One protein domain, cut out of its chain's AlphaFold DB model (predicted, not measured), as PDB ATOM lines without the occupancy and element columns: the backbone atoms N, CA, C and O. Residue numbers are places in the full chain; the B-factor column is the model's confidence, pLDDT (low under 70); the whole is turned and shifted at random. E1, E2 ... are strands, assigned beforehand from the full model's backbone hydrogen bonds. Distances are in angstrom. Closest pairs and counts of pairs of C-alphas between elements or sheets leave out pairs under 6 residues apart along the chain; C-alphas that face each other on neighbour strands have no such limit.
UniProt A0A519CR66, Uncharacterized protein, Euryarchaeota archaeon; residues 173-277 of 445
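This is residues 173 to 277 of the 445 residues of an uncharacterized protein of Euryarchaeota archaeon (UniProt A0A519CR66). What shape appears? With little regular structure, two sheets make two lobes end to end: curled E2 E1 E3 E4, and E5 E8 E7 E6, a Greek key, E5 beside E8, holding the meander E6 E7 E8 of successive antiparallel neighbours. What builds it? The printed part has 105 residues, 35 in antiparallel strands E1 to E8, all strand. It is compact, with radius of gyration of the C-alphas 14.7 A and spans 46 by 31 by 21 A.

What pairs? The hairpin of E3, residues 207 to 212, and E4, residues 219 to 224, has N 210 2.8 A from O 221. Where do the sheets meet? The closest C-alphas of E4 and E8, residues 274 to 277, are 224 and 276, 7.2 A apart.

Which others? E1 holds 183 to 186, E2 192 to 194, E5 228 to 230, E6 242 to 245, E7 265 to 269. Which anchors? C-alpha 183 is at (103.528, 120.186, 169.622), C-alpha 277 at (87.350, 120.024, 166.232).

How large? C-alphas 215 and 261, the farthest apart, are separated by 47.1 A. How sure? Residue 261 has pLDDT under 70.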
ATOM      1  N   GLN A 173     100.001 129.964 181.832       92.50
ATOM      2  CA  GLN A 173     100.436 128.836 182.642       92.50
ATOM      3  C   GLN A 173     101.855 129.066 183.154       92.50
ATOM      4  O   GLN A 173     102.820 129.119 182.389       92.50
ATOM      5  N   SER A 174     102.008 129.119 184.474       92.00
ATOM      6  CA  SER A 174     103.325 129.271 185.084       92.00
ATOM      7  C   SER A 174     104.247 128.094 184.765       92.00
ATOM      8  O   SER A 174     103.835 126.936 184.832       92.00
ATOM      9  N   SER A 175     105.518 128.389 184.469       89.38
ATOM     10  CA  SER A 175     106.555 127.375 184.200       89.38
ATOM     11  C   SER A 175     106.153 126.339 183.137       89.38
ATOM     12  O   SER A 175     106.424 125.150 183.284       89.38
ATOM     13  N   HIS A 176     105.511 126.782 182.053       90.44
ATOM     14  CA  HIS A 176     105.006 125.887 181.008       90.44
ATOM     15  C   HIS A 176     106.104 125.077 180.287       90.44
ATOM     16  O   HIS A 176     105.820 124.004 179.764       90.44
ATOM     17  N   GLY A 177     107.359 125.550 180.259       91.69
ATOM     18  CA  GLY A 177     108.489 124.811 179.667       91.69
ATOM     19  C   GLY A 177     108.364 124.573 178.153       91.69
ATOM     20  O   GLY A 177     108.980 123.655 177.610       91.69
ATOM     21  N   LEU A 178     107.543 125.388 177.488       94.31
ATOM     22  CA  LEU A 178     107.251 125.316 176.054       94.31
ATOM     23  C   LEU A 178     108.125 126.303 175.277       94.31
ATOM     24  O   LEU A 178     108.467 127.372 175.782       94.31
ATOM     25  N   ALA A 179     108.417 125.952 174.035       94.12
ATOM     26  CA  ALA A 179     109.062 126.775 173.028       94.12
ATOM     27  C   ALA A 179     108.155 126.917 171.796       94.12
ATOM     28  O   ALA A 179     107.268 126.095 171.554       94.12
ATOM     29  N   VAL A 180     108.388 127.960 170.998       95.12
ATOM     30  CA  VAL A 180     107.705 128.135 169.708       95.12
ATOM     31  C   VAL A 180     108.003 126.934 168.804       95.12
ATOM     32  O   VAL A 180     109.152 126.514 168.687       95.12
ATOM     33  N   GLY A 181     106.964 126.380 168.181       92.19
ATOM     34  CA  GLY A 181     107.036 125.178 167.350       92.19
ATOM     35  C   GLY A 181     106.796 123.862 168.096       92.19
ATOM     36  O   GLY A 181     106.638 122.831 167.444       92.19
ATOM     37  N   ASP A 182     106.714 123.864 169.431       93.62
ATOM     38  CA  ASP A 182     106.391 122.649 170.181       93.62
ATOM     39  C   ASP A 182     104.958 122.173 169.886       93.62
ATOM     40  O   ASP A 182     103.996 122.945 169.950       93.62
ATOM     41  N   ALA A 183     104.814 120.871 169.635       92.50
ATOM     42  CA  ALA A 183     103.528 120.186 169.622       92.50
ATOM     43  C   ALA A 183     103.072 119.922 171.063       92.50
ATOM     44  O   ALA A 183     103.801 119.310 171.849       92.50
ATOM     45  N   ILE A 184     101.856 120.349 171.405       94.44
ATOM     46  CA  ILE A 184     101.337 120.260 172.775       94.44
ATOM     47  C   ILE A 184     100.132 119.329 172.889       94.44
ATOM     48  O   ILE A 184      99.400 119.106 171.919       94.44
ATOM     49  N   TYR A 185      99.946 118.795 174.093       92.56
ATOM     50  CA  TYR A 185      98.738 118.115 174.544       92.56
ATOM     51  C   TYR A 185      98.149 118.854 175.749       92.56
ATOM     52  O   TYR A 185      98.828 119.642 176.416       92.56
ATOM     53  N   LEU A 186      96.876 118.584 176.026       92.38
ATOM     54  CA  LEU A 186      96.185 119.049 177.221       92.38
ATOM     55  C   LEU A 186      96.027 117.869 178.178       92.38
ATOM     56  O   LEU A 186      95.466 116.842 177.810       92.38
ATOM     57  N   ALA A 187      96.555 117.994 179.388       90.06
ATOM     58  CA  ALA A 187      96.419 116.982 180.423       90.06
ATOM     59  C   ALA A 187      95.031 117.044 181.080       90.06
ATOM     60  O   ALA A 187      94.354 118.074 181.071       90.06
ATOM     61  N   SER A 188      94.624 115.947 181.723       86.94
ATOM     62  CA  SER A 188      93.320 115.834 182.394       86.94
ATOM     63  C   SER A 188      93.121 116.807 183.559       86.94
ATOM     64  O   SER A 188      91.985 117.100 183.926       86.94
ATOM     65  N   ASN A 189      94.211 117.346 184.108       86.88
ATOM     66  CA  ASN A 189      94.203 118.408 185.114       86.88
ATOM     67  C   ASN A 189      94.091 119.827 184.512       86.88
ATOM     68  O   ASN A 189      94.122 120.797 185.264       86.88
ATOM     69  N   GLY A 190      93.995 119.956 183.184       85.81
ATOM     70  CA  GLY A 190      93.922 121.230 182.469       85.81
ATOM     71  C   GLY A 190      95.275 121.880 182.161       85.81
ATOM     72  O   GLY A 190      95.293 122.976 181.610       85.81
ATOM     73  N   SER A 191      96.401 121.237 182.491       91.81
ATOM     74  CA  SER A 191      97.734 121.759 182.167       91.81
ATOM     75  C   SER A 191      98.159 121.415 180.739       91.81
ATOM     76  O   SER A 191      97.925 120.312 180.249       91.81
ATOM     77  N   TYR A 192      98.854 122.344 180.099       93.94
ATOM     78  CA  TYR A 192      99.430 122.199 178.769       93.94
ATOM     79  C   TYR A 192     100.886 121.751 178.873       93.94
ATOM     80  O   TYR A 192     101.665 122.321 179.639       93.94
ATOM     81  N   ALA A 193     101.263 120.735 178.103       94.00
ATOM     82  CA  ALA A 193     102.623 120.200 178.077       94.00
ATOM     83  C   ALA A 193     102.962 119.638 176.689       94.00
ATOM     84  O   ALA A 193     102.097 119.534 175.819       94.00
ATOM     85  N   LYS A 194     104.234 119.293 176.461       94.12
ATOM     86  CA  LYS A 194     104.695 118.742 175.178       94.12
ATOM     87  C   LYS A 194     104.146 117.340 174.951       94.12
ATOM     88  O   LYS A 194     104.127 116.536 175.882       94.12
ATOM     89  N   VAL A 195     103.745 117.047 173.717       91.75
ATOM     90  CA  VAL A 195     103.359 115.690 173.312       91.75
ATOM     91  C   VAL A 195     104.523 114.737 173.568       91.75
ATOM     92  O   VAL A 195     105.659 115.013 173.183       91.75
ATOM     93  N   ASP A 196     104.224 113.599 174.185       89.19
ATOM     94  CA  ASP A 196     105.185 112.527 174.422       89.19
ATOM     95  C   ASP A 196     104.638 111.231 173.825       89.19
ATOM     96  O   ASP A 196     103.641 110.680 174.287       89.19
ATOM     97  N   LEU A 197     105.296 110.745 172.772       86.69
ATOM     98  CA  LEU A 197     104.883 109.527 172.081       86.69
ATOM     99  C   LEU A 197     105.211 108.251 172.866       86.69
ATOM    100  O   LEU A 197     104.683 107.191 172.537       86.69
ATOM    101  N   THR A 198     106.035 108.333 173.911       88.44
ATOM    102  CA  THR A 198     106.375 107.183 174.759       88.44
ATOM    103  C   THR A 198     105.333 106.914 175.849       88.44
ATOM    104  O   THR A 198     105.280 105.806 176.381       88.44
ATOM    105  N   ASP A 199     104.460 107.885 176.133       84.12
ATOM    106  CA  ASP A 199     103.403 107.803 177.141       84.12
ATOM    107  C   ASP A 199     102.023 107.912 176.482       84.12
ATOM    108  O   ASP A 199     101.629 108.964 175.984       84.12
ATOM    109  N   THR A 200     101.244 106.829 176.520       79.94
ATOM    110  CA  THR A 200      99.919 106.751 175.880       79.94
ATOM    111  C   THR A 200      98.914 107.787 176.385       79.94
ATOM    112  O   THR A 200      97.907 108.025 175.726       79.94
ATOM    113  N   THR A 201      99.162 108.408 177.540       80.44
ATOM    114  CA  THR A 201      98.298 109.457 178.105       80.44
ATOM    115  C   THR A 201      98.627 110.863 177.590       80.44
ATOM    116  O   THR A 201      97.854 111.791 177.815       80.44
ATOM    117  N   LYS A 202      99.749 111.028 176.877       85.69
ATOM    118  CA  LYS A 202     100.292 112.324 176.430       85.69
ATOM    119  C   LYS A 202     100.368 112.467 174.909       85.69
ATOM    120  O   LYS A 202     101.003 113.384 174.394       85.69
ATOM    121  N   GLN A 203      99.733 111.550 174.182       83.19
ATOM    122  CA  GLN A 203      99.802 111.465 172.721       83.19
ATOM    123  C   GLN A 203      98.762 112.328 171.997       83.19
ATOM    124  O   GLN A 203      98.884 112.544 170.792       83.19
ATOM    125  N   THR A 204      97.737 112.823 172.701       85.81
ATOM    126  CA  THR A 204      96.663 113.618 172.091       85.81
ATOM    127  C   THR A 204      97.170 115.011 171.730       85.81
ATOM    128  O   THR A 204      97.088 115.948 172.518       85.81
ATOM    129  N   HIS A 205      97.699 115.152 170.520       87.75
ATOM    130  CA  HIS A 205      98.113 116.441 169.984       87.75
ATOM    131  C   HIS A 205      96.905 117.367 169.795       87.75
ATOM    132  O   HIS A 205      95.950 117.013 169.104       87.75
ATOM    133  N   ILE A 206      96.957 118.557 170.396       89.88
ATOM    134  CA  ILE A 206      95.872 119.549 170.333       89.88
ATOM    135  C   ILE A 206      96.217 120.767 169.473       89.88
ATOM    136  O   ILE A 206      95.321 121.512 169.078       89.88
ATOM    137  N   GLY A 207      97.502 120.983 169.191       90.62
ATOM    138  CA  GLY A 207      97.988 122.133 168.442       90.62
ATOM    139  C   GLY A 207      99.471 122.406 168.661       90.62
ATOM    140  O   GLY A 207     100.151 121.685 169.398       90.62
ATOM    141  N   THR A 208      99.956 123.467 168.024       93.06
ATOM    142  CA  THR A 208     101.376 123.844 168.005       93.06
ATOM    143  C   THR A 208     101.565 125.256 168.538       93.06
ATOM    144  O   THR A 208     100.808 126.161 168.182       93.06
ATOM    145  N   VAL A 209     102.569 125.458 169.389       95.62
ATOM    146  CA  VAL A 209     102.881 126.767 169.986       95.62
ATOM    147  C   VAL A 209     103.386 127.732 168.912       95.62
ATOM    148  O   VAL A 209     104.304 127.403 168.164       95.62
ATOM    149  N   VAL A 210     102.809 128.933 168.856       94.12
ATOM    150  CA  VAL A 210     103.151 129.983 167.877       94.12
ATOM    151  C   VAL A 210     103.860 131.182 168.506       94.12
ATOM    152  O   VAL A 210     104.620 131.861 167.828       94.12
ATOM    153  N   GLU A 211     103.638 131.443 169.794       92.19
ATOM    154  CA  GLU A 211     104.208 132.589 170.511       92.19
ATOM    155  C   GLU A 211     104.345 132.235 171.998       92.19
ATOM    156  O   GLU A 211     103.492 131.539 172.550       92.19
ATOM    157  N   ILE A 212     105.408 132.708 172.645       92.94
ATOM    158  CA  ILE A 212     105.640 132.573 174.092       92.94
ATOM    159  C   ILE A 212     106.083 133.921 174.652       92.94
ATOM    160  O   ILE A 212     106.651 134.733 173.923       92.94
ATOM    161  N   GLY A 213     105.878 134.145 175.945       86.81
ATOM    162  CA  GLY A 213     106.449 135.298 176.637       86.81
ATOM    163  C   GLY A 213     105.724 136.622 176.389       86.81
ATOM    164  O   GLY A 213     106.244 137.661 176.772       86.81
ATOM    165  N   VAL A 214     104.552 136.613 175.746       86.44
ATOM    166  CA  VAL A 214     103.788 137.829 175.428       86.44
ATOM    167  C   VAL A 214     102.397 137.719 176.047       86.44
ATOM    168  O   VAL A 214     101.668 136.814 175.657       86.44
ATOM    169  N   PRO A 215     101.979 138.626 176.947       82.94
ATOM    170  CA  PRO A 215     102.732 139.782 177.439       82.94
ATOM    171  C   PRO A 215     103.787 139.454 178.506       82.94
ATOM    172  O   PRO A 215     104.525 140.356 178.878       82.94
ATOM    173  N   GLY A 216     103.839 138.216 179.009       86.38
ATOM    174  CA  GLY A 216     104.765 137.801 180.067       86.38
ATOM    175  C   GLY A 216     105.204 136.347 179.959       86.38
ATOM    176  O   GLY A 216     104.639 135.575 179.183       86.38
ATOM    177  N   VAL A 217     106.186 135.946 180.765       88.06
ATOM    178  CA  VAL A 217     106.881 134.643 180.688       88.06
ATOM    179  C   VAL A 217     105.982 133.435 180.937       88.06
ATOM    180  O   VAL A 217     106.335 132.325 180.558       88.06
ATOM    181  N   ASN A 218     104.834 133.636 181.582       90.94
ATOM    182  CA  ASN A 218     103.853 132.582 181.833       90.94
ATOM    183  C   ASN A 218     102.854 132.420 180.681       90.94
ATOM    184  O   ASN A 218     102.044 131.496 180.698       90.94
ATOM    185  N   TYR A 219     102.875 133.321 179.703       91.62
ATOM    186  CA  TYR A 219     101.899 133.340 178.634       91.62
ATOM    187  C   TYR A 219     102.433 132.673 177.375       91.62
ATOM    188  O   TYR A 219     103.579 132.868 176.966       91.62
ATOM    189  N   PHE A 220     101.562 131.924 176.712       94.25
ATOM    190  CA  PHE A 220     101.840 131.368 175.398       94.25
ATOM    191  C   PHE A 220     100.579 131.371 174.535       94.25
ATOM    192  O   PHE A 220      99.447 131.454 175.017       94.25
ATOM    193  N   ARG A 221     100.780 131.303 173.221       93.50
ATOM    194  CA  ARG A 221      99.722 131.097 172.234       93.50
ATOM    195  C   ARG A 221     100.023 129.857 171.434       93.50
ATOM    196  O   ARG A 221     101.172 129.597 171.078       93.50
ATOM    197  N   TYR A 222      98.978 129.121 171.102       93.25
ATOM    198  CA  TYR A 222      99.081 127.980 170.209       93.25
ATOM    199  C   TYR A 222      97.989 128.031 169.151       93.25
ATOM    200  O   TYR A 222      96.905 128.577 169.367       93.25
ATOM    201  N   ARG A 223      98.296 127.453 167.995       92.50
ATOM    202  CA  ARG A 223      97.347 127.218 166.917       92.50
ATOM    203  C   ARG A 223      96.774 125.811 167.095       92.50
ATOM    204  O   ARG A 223      97.548 124.853 167.018       92.50
ATOM    205  N   PRO A 224      95.473 125.660 167.396       90.62
ATOM    206  CA  PRO A 224      94.863 124.349 167.537       90.62
ATOM    207  C   PRO A 224      94.807 123.617 166.189       90.62
ATOM    208  O   PRO A 224      94.781 124.240 165.129       90.62
ATOM    209  N   ILE A 225      94.746 122.284 166.227       86.50
ATOM    210  CA  ILE A 225      94.637 121.438 165.019       86.50
ATOM    211  C   ILE A 225      93.308 121.589 164.263       86.50
ATOM    212  O   ILE A 225      93.163 121.108 163.141       86.50
ATOM    213  N   GLY A 226      92.324 122.230 164.886       85.56
ATOM    214  CA  GLY A 226      91.022 122.517 164.309       85.56
ATOM    215  C   GLY A 226      90.338 123.642 165.070       85.56
ATOM    216  O   GLY A 226      90.844 124.125 166.085       85.56
ATOM    217  N   SER A 227      89.187 124.093 164.578       84.19
ATOM    218  CA  SER A 227      88.495 125.221 165.200       84.19
ATOM    219  C   SER A 227      87.994 124.867 166.599       84.19
ATOM    220  O   SER A 227      87.472 123.774 166.836       84.19
ATOM    221  N   LEU A 228      88.100 125.826 167.515       84.38
ATOM    222  CA  LEU A 228      87.413 125.765 168.796       84.38
ATOM    223  C   LEU A 228      85.902 125.895 168.560       84.38
ATOM    224  O   LEU A 228      85.451 126.805 167.864       84.38
ATOM    225  N   VAL A 229      85.119 124.999 169.153       84.12
ATOM    226  CA  VAL A 229      83.655 125.038 169.115       84.12
ATOM    227  C   VAL A 229      83.085 125.232 170.510       84.12
ATOM    228  O   VAL A 229      83.585 124.667 171.485       84.12
ATOM    229  N   ASN A 230      82.007 126.010 170.595       83.00
ATOM    230  CA  ASN A 230      81.220 126.173 171.811       83.00
ATOM    231  C   ASN A 230      80.013 125.226 171.751       83.00
ATOM    232  O   ASN A 230      79.005 125.518 171.107       83.00
ATOM    233  N   LEU A 231      80.162 124.050 172.354       84.25
ATOM    234  CA  LEU A 231      79.169 122.980 172.384       84.25
ATOM    235  C   LEU A 231      79.321 122.204 173.695       84.25
ATOM    236  O   LEU A 231      80.439 121.942 174.137       84.25
ATOM    237  N   ALA A 232      78.203 121.799 174.298       87.38
ATOM    238  CA  ALA A 232      78.217 120.951 175.485       87.38
ATOM    239  C   ALA A 232      78.984 119.645 175.215       87.38
ATOM    240  O   ALA A 232      78.603 118.848 174.355       87.38
ATOM    241  N   MET A 233      80.067 119.434 175.959       90.31
ATOM    242  CA  MET A 233      80.915 118.251 175.839       90.31
ATOM    243  C   MET A 233      80.420 117.151 176.782       90.31
ATOM    244  O   MET A 233      80.000 117.450 177.905       90.31
ATOM    245  N   PRO A 234      80.494 115.865 176.391       91.06
ATOM    246  CA  PRO A 234      80.009 114.778 177.229       91.06
ATOM    247  C   PRO A 234      80.769 114.722 178.557       91.06
ATOM    248  O   PRO A 234      81.992 114.879 178.611       91.06
ATOM    249  N   GLY A 235      80.043 114.468 179.648       88.75
ATOM    250  CA  GLY A 235      80.628 114.300 180.981       88.75
ATOM    251  C   GLY A 235      81.519 113.061 181.109       88.75
ATOM    252  O   GLY A 235      82.340 113.004 182.013       88.75
ATOM    253  N   THR A 236      81.390 112.096 180.192       89.62
ATOM    254  CA  THR A 236      82.179 110.855 180.172       89.62
ATOM    255  C   THR A 236      83.610 111.027 179.660       89.62
ATOM    256  O   THR A 236      84.401 110.110 179.837       89.62
ATOM    257  N   ALA A 237      83.945 112.161 179.035       87.69
ATOM    258  CA  ALA A 237      85.313 112.498 178.628       87.69
ATOM    259  C   ALA A 237      85.972 113.418 179.662       87.69
ATOM    260  O   ALA A 237      85.341 114.384 180.116       87.69
ATOM    261  N   ASN A 238      87.245 113.187 179.976       88.19
ATOM    262  CA  ASN A 238      88.054 114.147 180.721       88.19
ATOM    263  C   ASN A 238      88.575 115.258 179.800       88.19
ATOM    264  O   ASN A 238      88.524 115.169 178.573       88.19
ATOM    265  N   VAL A 239      89.066 116.341 180.399       88.81
ATOM    266  CA  VAL A 239      89.762 117.402 179.662       88.81
ATOM    267  C   VAL A 239      90.995 116.808 178.965       88.81
ATOM    268  O   VAL A 239      91.684 115.967 179.533       88.81
ATOM    269  N   GLY A 240      91.235 117.199 177.715       84.56
ATOM    270  CA  GLY A 240      92.327 116.688 176.887       84.56
ATOM    271  C   GLY A 240      92.068 115.347 176.194       84.56
ATOM    272  O   GLY A 240      92.857 114.946 175.340       84.56
ATOM    273  N   GLU A 241      90.966 114.661 176.504       88.44
ATOM    274  CA  GLU A 241      90.621 113.386 175.869       88.44
ATOM    275  C   GLU A 241      89.831 113.566 174.567       88.44
ATOM    276  O   GLU A 241      89.155 114.577 174.334       88.44
ATOM    277  N   LEU A 242      89.908 112.537 173.719       88.81
ATOM    278  CA  LEU A 242      89.115 112.430 172.501       88.81
ATOM    279  C   LEU A 242      87.644 112.169 172.838       88.81
ATOM    280  O   LEU A 242      87.303 111.366 173.705       88.81
ATOM    281  N   VAL A 243      86.772 112.822 172.085       89.81
ATOM    282  CA  VAL A 243      85.325 112.639 172.103       89.81
ATOM    283  C   VAL A 243      84.913 111.980 170.795       89.81
ATOM    284  O   VAL A 243      85.288 112.430 169.712       89.81
ATOM    285  N   TYR A 244      84.108 110.931 170.907       88.56
ATOM    286  CA  TYR A 244      83.673 110.075 169.814       88.56
ATOM    287  C   TYR A 244      82.175 110.216 169.554       88.56
ATOM    288  O   TYR A 244      81.411 110.632 170.429       88.56
ATOM    289  N   ILE A 245      81.741 109.794 168.367       87.88
ATOM    290  CA  ILE A 245      80.328 109.483 168.118       87.88
ATOM    291  C   ILE A 245      79.996 108.165 168.829       87.88
ATOM    292  O   ILE A 245      80.727 107.184 168.701       87.88
ATOM    293  N   SER A 246      78.901 108.150 169.587       85.00
ATOM    294  CA  SER A 246      78.424 106.975 170.317       85.00
ATOM    295  C   SER A 246      77.943 105.881 169.362       85.00
ATOM    296  O   SER A 246      77.131 106.133 168.472       85.00
ATOM    297  N   ASP A 247      78.403 104.649 169.588       85.50
ATOM    298  CA  ASP A 247      77.941 103.436 168.901       85.50
ATOM    299  C   ASP A 247      76.721 102.787 169.582       85.50
ATOM    300  O   ASP A 247      76.117 101.868 169.031       85.50
ATOM    301  N   ILE A 248      76.323 103.291 170.757       85.44
ATOM    302  CA  ILE A 248      75.163 102.814 171.526       85.44
ATOM    303  C   ILE A 248      73.948 103.725 171.315       85.44
ATOM    304  O   ILE A 248      72.805 103.270 171.329       85.44
ATOM    305  N   THR A 249      74.170 105.030 171.141       85.44
ATOM    306  CA  THR A 249      73.102 106.026 170.992       85.44
ATOM    307  C   THR A 249      73.343 106.855 169.733       85.44
ATOM    308  O   THR A 249      74.222 107.719 169.743       85.44
ATOM    309  N   PRO A 250      72.569 106.629 168.654       84.31
ATOM    310  CA  PRO A 250      72.733 107.356 167.401       84.31
ATOM    311  C   PRO A 250      72.743 108.877 167.600       84.31
ATOM    312  O   PRO A 250      71.842 109.436 168.222       84.31
ATOM    313  N   GLY A 251      73.773 109.542 167.068       78.25
ATOM    314  CA  GLY A 251      73.928 111.001 167.111       78.25
ATOM    315  C   GLY A 251      74.448 111.581 168.433       78.25
ATOM    316  O   GLY A 251      74.686 112.785 168.497       78.25
ATOM    317  N   ALA A 252      74.654 110.768 169.475       88.19
ATOM    318  CA  ALA A 252      75.218 111.240 170.738       88.19
ATOM    319  C   ALA A 252      76.754 111.282 170.706       88.19
ATOM    320  O   ALA A 252      77.396 110.490 170.016       88.19
ATOM    321  N   LEU A 253      77.344 112.171 171.509       90.50
ATOM    322  CA  LEU A 253      78.787 112.219 171.761       90.50
ATOM    323  C   LEU A 253      79.136 111.445 173.038       90.50
ATOM    324  O   LEU A 253      78.378 111.464 174.008       90.50
ATOM    325  N   THR A 254      80.296 110.790 173.066       91.00
ATOM    326  CA  THR A 254      80.789 110.036 174.228       91.00
ATOM    327  C   THR A 254      82.306 110.157 174.381       91.00
ATOM    328  O   THR A 254      83.024 110.246 173.391       91.00
ATOM    329  N   GLY A 255      82.811 110.156 175.617       88.88
ATOM    330  CA  GLY A 255      84.243 109.995 175.906       88.88
ATOM    331  C   GLY A 255      84.721 108.543 175.887       88.88
ATOM    332  O   GLY A 255      85.915 108.275 175.819       88.88
ATOM    333  N   THR A 256      83.802 107.576 175.927       88.50
ATOM    334  CA  THR A 256      84.163 106.158 175.870       88.50
ATOM    335  C   THR A 256      84.448 105.763 174.430       88.50
ATOM    336  O   THR A 256      83.564 105.855 173.581       88.50
ATOM    337  N   LYS A 257      85.670 105.295 174.164       85.81
ATOM    338  CA  LYS A 257      86.076 104.799 172.847       85.81
ATOM    339  C   LYS A 257      85.134 103.670 172.380       85.81
ATOM    340  O   LYS A 257      85.081 102.639 173.056       85.81
ATOM    341  N   PRO A 258      84.436 103.834 171.239       84.38
ATOM    342  CA  PRO A 258      83.614 102.785 170.641       84.38
ATOM    343  C   PRO A 258      84.411 101.505 170.373       84.38
ATOM    344  O   PRO A 258      85.593 101.562 170.025       84.38
ATOM    345  N   THR A 259      83.753 100.350 170.491       81.62
ATOM    346  CA  THR A 259      84.348  99.039 170.155       81.62
ATOM    347  C   THR A 259      83.908  98.518 168.790       81.62
ATOM    348  O   THR A 259      84.348  97.452 168.365       81.62
ATOM    349  N   SER A 260      83.019  99.242 168.107       74.69
ATOM    350  CA  SER A 260      82.602  98.927 166.740       74.69
ATOM    351  C   SER A 260      83.736  99.127 165.718       74.69
ATOM    352  O   SER A 260      84.749  99.768 165.995       74.69
ATOM    353  N   ASN A 261      83.558  98.597 164.503       62.12
ATOM    354  CA  ASN A 261      84.549  98.702 163.423       62.12
ATOM    355  C   ASN A 261      84.791 100.144 162.933       62.12
ATOM    356  O   ASN A 261      85.767 100.383 162.226       62.12
ATOM    357  N   LEU A 262      83.918 101.098 163.278       71.44
ATOM    358  CA  LEU A 262      84.052 102.506 162.910       71.44
ATOM    359  C   LEU A 262      84.269 103.342 164.172       71.44
ATOM    360  O   LEU A 262      83.335 103.651 164.907       71.44
ATOM    361  N   ILE A 263      85.522 103.719 164.412       79.00
ATOM    362  CA  ILE A 263      85.910 104.592 165.522       79.00
ATOM    363  C   ILE A 263      86.134 105.990 164.955       79.00
ATOM    364  O   ILE A 263      87.113 106.224 164.250       79.00
ATOM    365  N   MET A 264      85.227 106.913 165.272       78.62
ATOM    366  CA  MET A 264      85.258 108.287 164.768       78.62
ATOM    367  C   MET A 264      85.477 109.274 165.920       78.62
ATOM    368  O   MET A 264      84.507 109.632 166.598       78.62
ATOM    369  N   PRO A 265      86.725 109.698 166.194       85.94
ATOM    370  CA  PRO A 265      86.972 110.840 167.064       85.94
ATOM    371  C   PRO A 265      86.583 112.134 166.333       85.94
ATOM    372  O   PRO A 265      86.937 112.319 165.172       85.94
ATOM    373  N   VAL A 266      85.849 113.020 167.006       86.69
ATOM    374  CA  VAL A 266      85.304 114.259 166.412       86.69
ATOM    375  C   VAL A 266      85.763 115.505 167.158       86.69
ATOM    376  O   VAL A 266      85.918 116.565 166.555       86.69
ATOM    377  N   PHE A 267      86.012 115.401 168.464       90.12
ATOM    378  CA  PHE A 267      86.506 116.527 169.253       90.12
ATOM    379  C   PHE A 267      87.611 116.109 170.210       90.12
ATOM    380  O   PHE A 267      87.722 114.943 170.579       90.12
ATOM    381  N   ILE A 268      88.386 117.087 170.657       90.56
ATOM    382  CA  ILE A 268      89.189 116.999 171.873       90.56
ATOM    383  C   ILE A 268      88.532 117.912 172.900       90.56
ATOM    384  O   ILE A 268      88.293 119.092 172.625       90.56
ATOM    385  N   LYS A 269      88.197 117.375 174.073       90.44
ATOM    386  CA  LYS A 269      87.501 118.144 175.108       90.44
ATOM    387  C   LYS A 269      88.442 119.168 175.739       90.44
ATOM    388  O   LYS A 269      89.497 118.805 176.247       90.44
ATOM    389  N   VAL A 270      88.034 120.436 175.769       89.31
ATOM    390  CA  VAL A 270      88.787 121.516 176.436       89.31
ATOM    391  C   VAL A 270      88.100 121.930 177.734       89.31
ATOM    392  O   VAL A 270      88.757 122.150 178.744       89.31
ATOM    393  N   SER A 271      86.768 121.985 177.734       88.12
ATOM    394  CA  SER A 271      85.959 122.302 178.911       88.12
ATOM    395  C   SER A 271      84.625 121.546 178.881       88.12
ATOM    396  O   SER A 271      84.389 120.686 178.030       88.12
ATOM    397  N   THR A 272      83.725 121.841 179.818       87.56
ATOM    398  CA  THR A 272      82.353 121.310 179.810       87.56
ATOM    399  C   THR A 272      81.512 121.842 178.647       87.56
ATOM    400  O   THR A 272      80.570 121.172 178.228       87.56
ATOM    401  N   THR A 273      81.854 123.009 178.099       87.44
ATOM    402  CA  THR A 273      81.099 123.694 177.037       87.44
ATOM    403  C   THR A 273      81.922 123.927 175.776       87.44
ATOM    404  O   THR A 273      81.474 124.620 174.866       87.44
ATOM    405  N   SER A 274      83.146 123.407 175.693       87.94
ATOM    406  CA  SER A 274      84.013 123.678 174.548       87.94
ATOM    407  C   SER A 274      84.932 122.519 174.208       87.94
ATOM    408  O   SER A 274      85.435 121.805 175.080       87.94
ATOM    409  N   GLY A 275      85.179 122.366 172.914       87.94
ATOM    410  CA  GLY A 275      86.062 121.349 172.363       87.94
ATOM    411  C   GLY A 275      86.755 121.857 171.111       87.94
ATOM    412  O   GLY A 275      86.285 122.790 170.465       87.94
ATOM    413  N   ILE A 276      87.886 121.255 170.777       89.00
ATOM    414  CA  ILE A 276      88.585 121.501 169.515       89.00
ATOM    415  C   ILE A 276      88.082 120.474 168.516       89.00
ATOM    416  O   ILE A 276      88.070 119.282 168.828       89.00
ATOM    417  N   LEU A 277      87.664 120.924 167.334       88.06
ATOM    418  CA  LEU A 277      87.350 120.024 166.232       88.06
ATOM    419  C   LEU A 277      88.573 119.166 165.928       88.06
ATOM    420  O   LEU A 277      89.638 119.662 165.570       88.06
TER     421      LEU A 277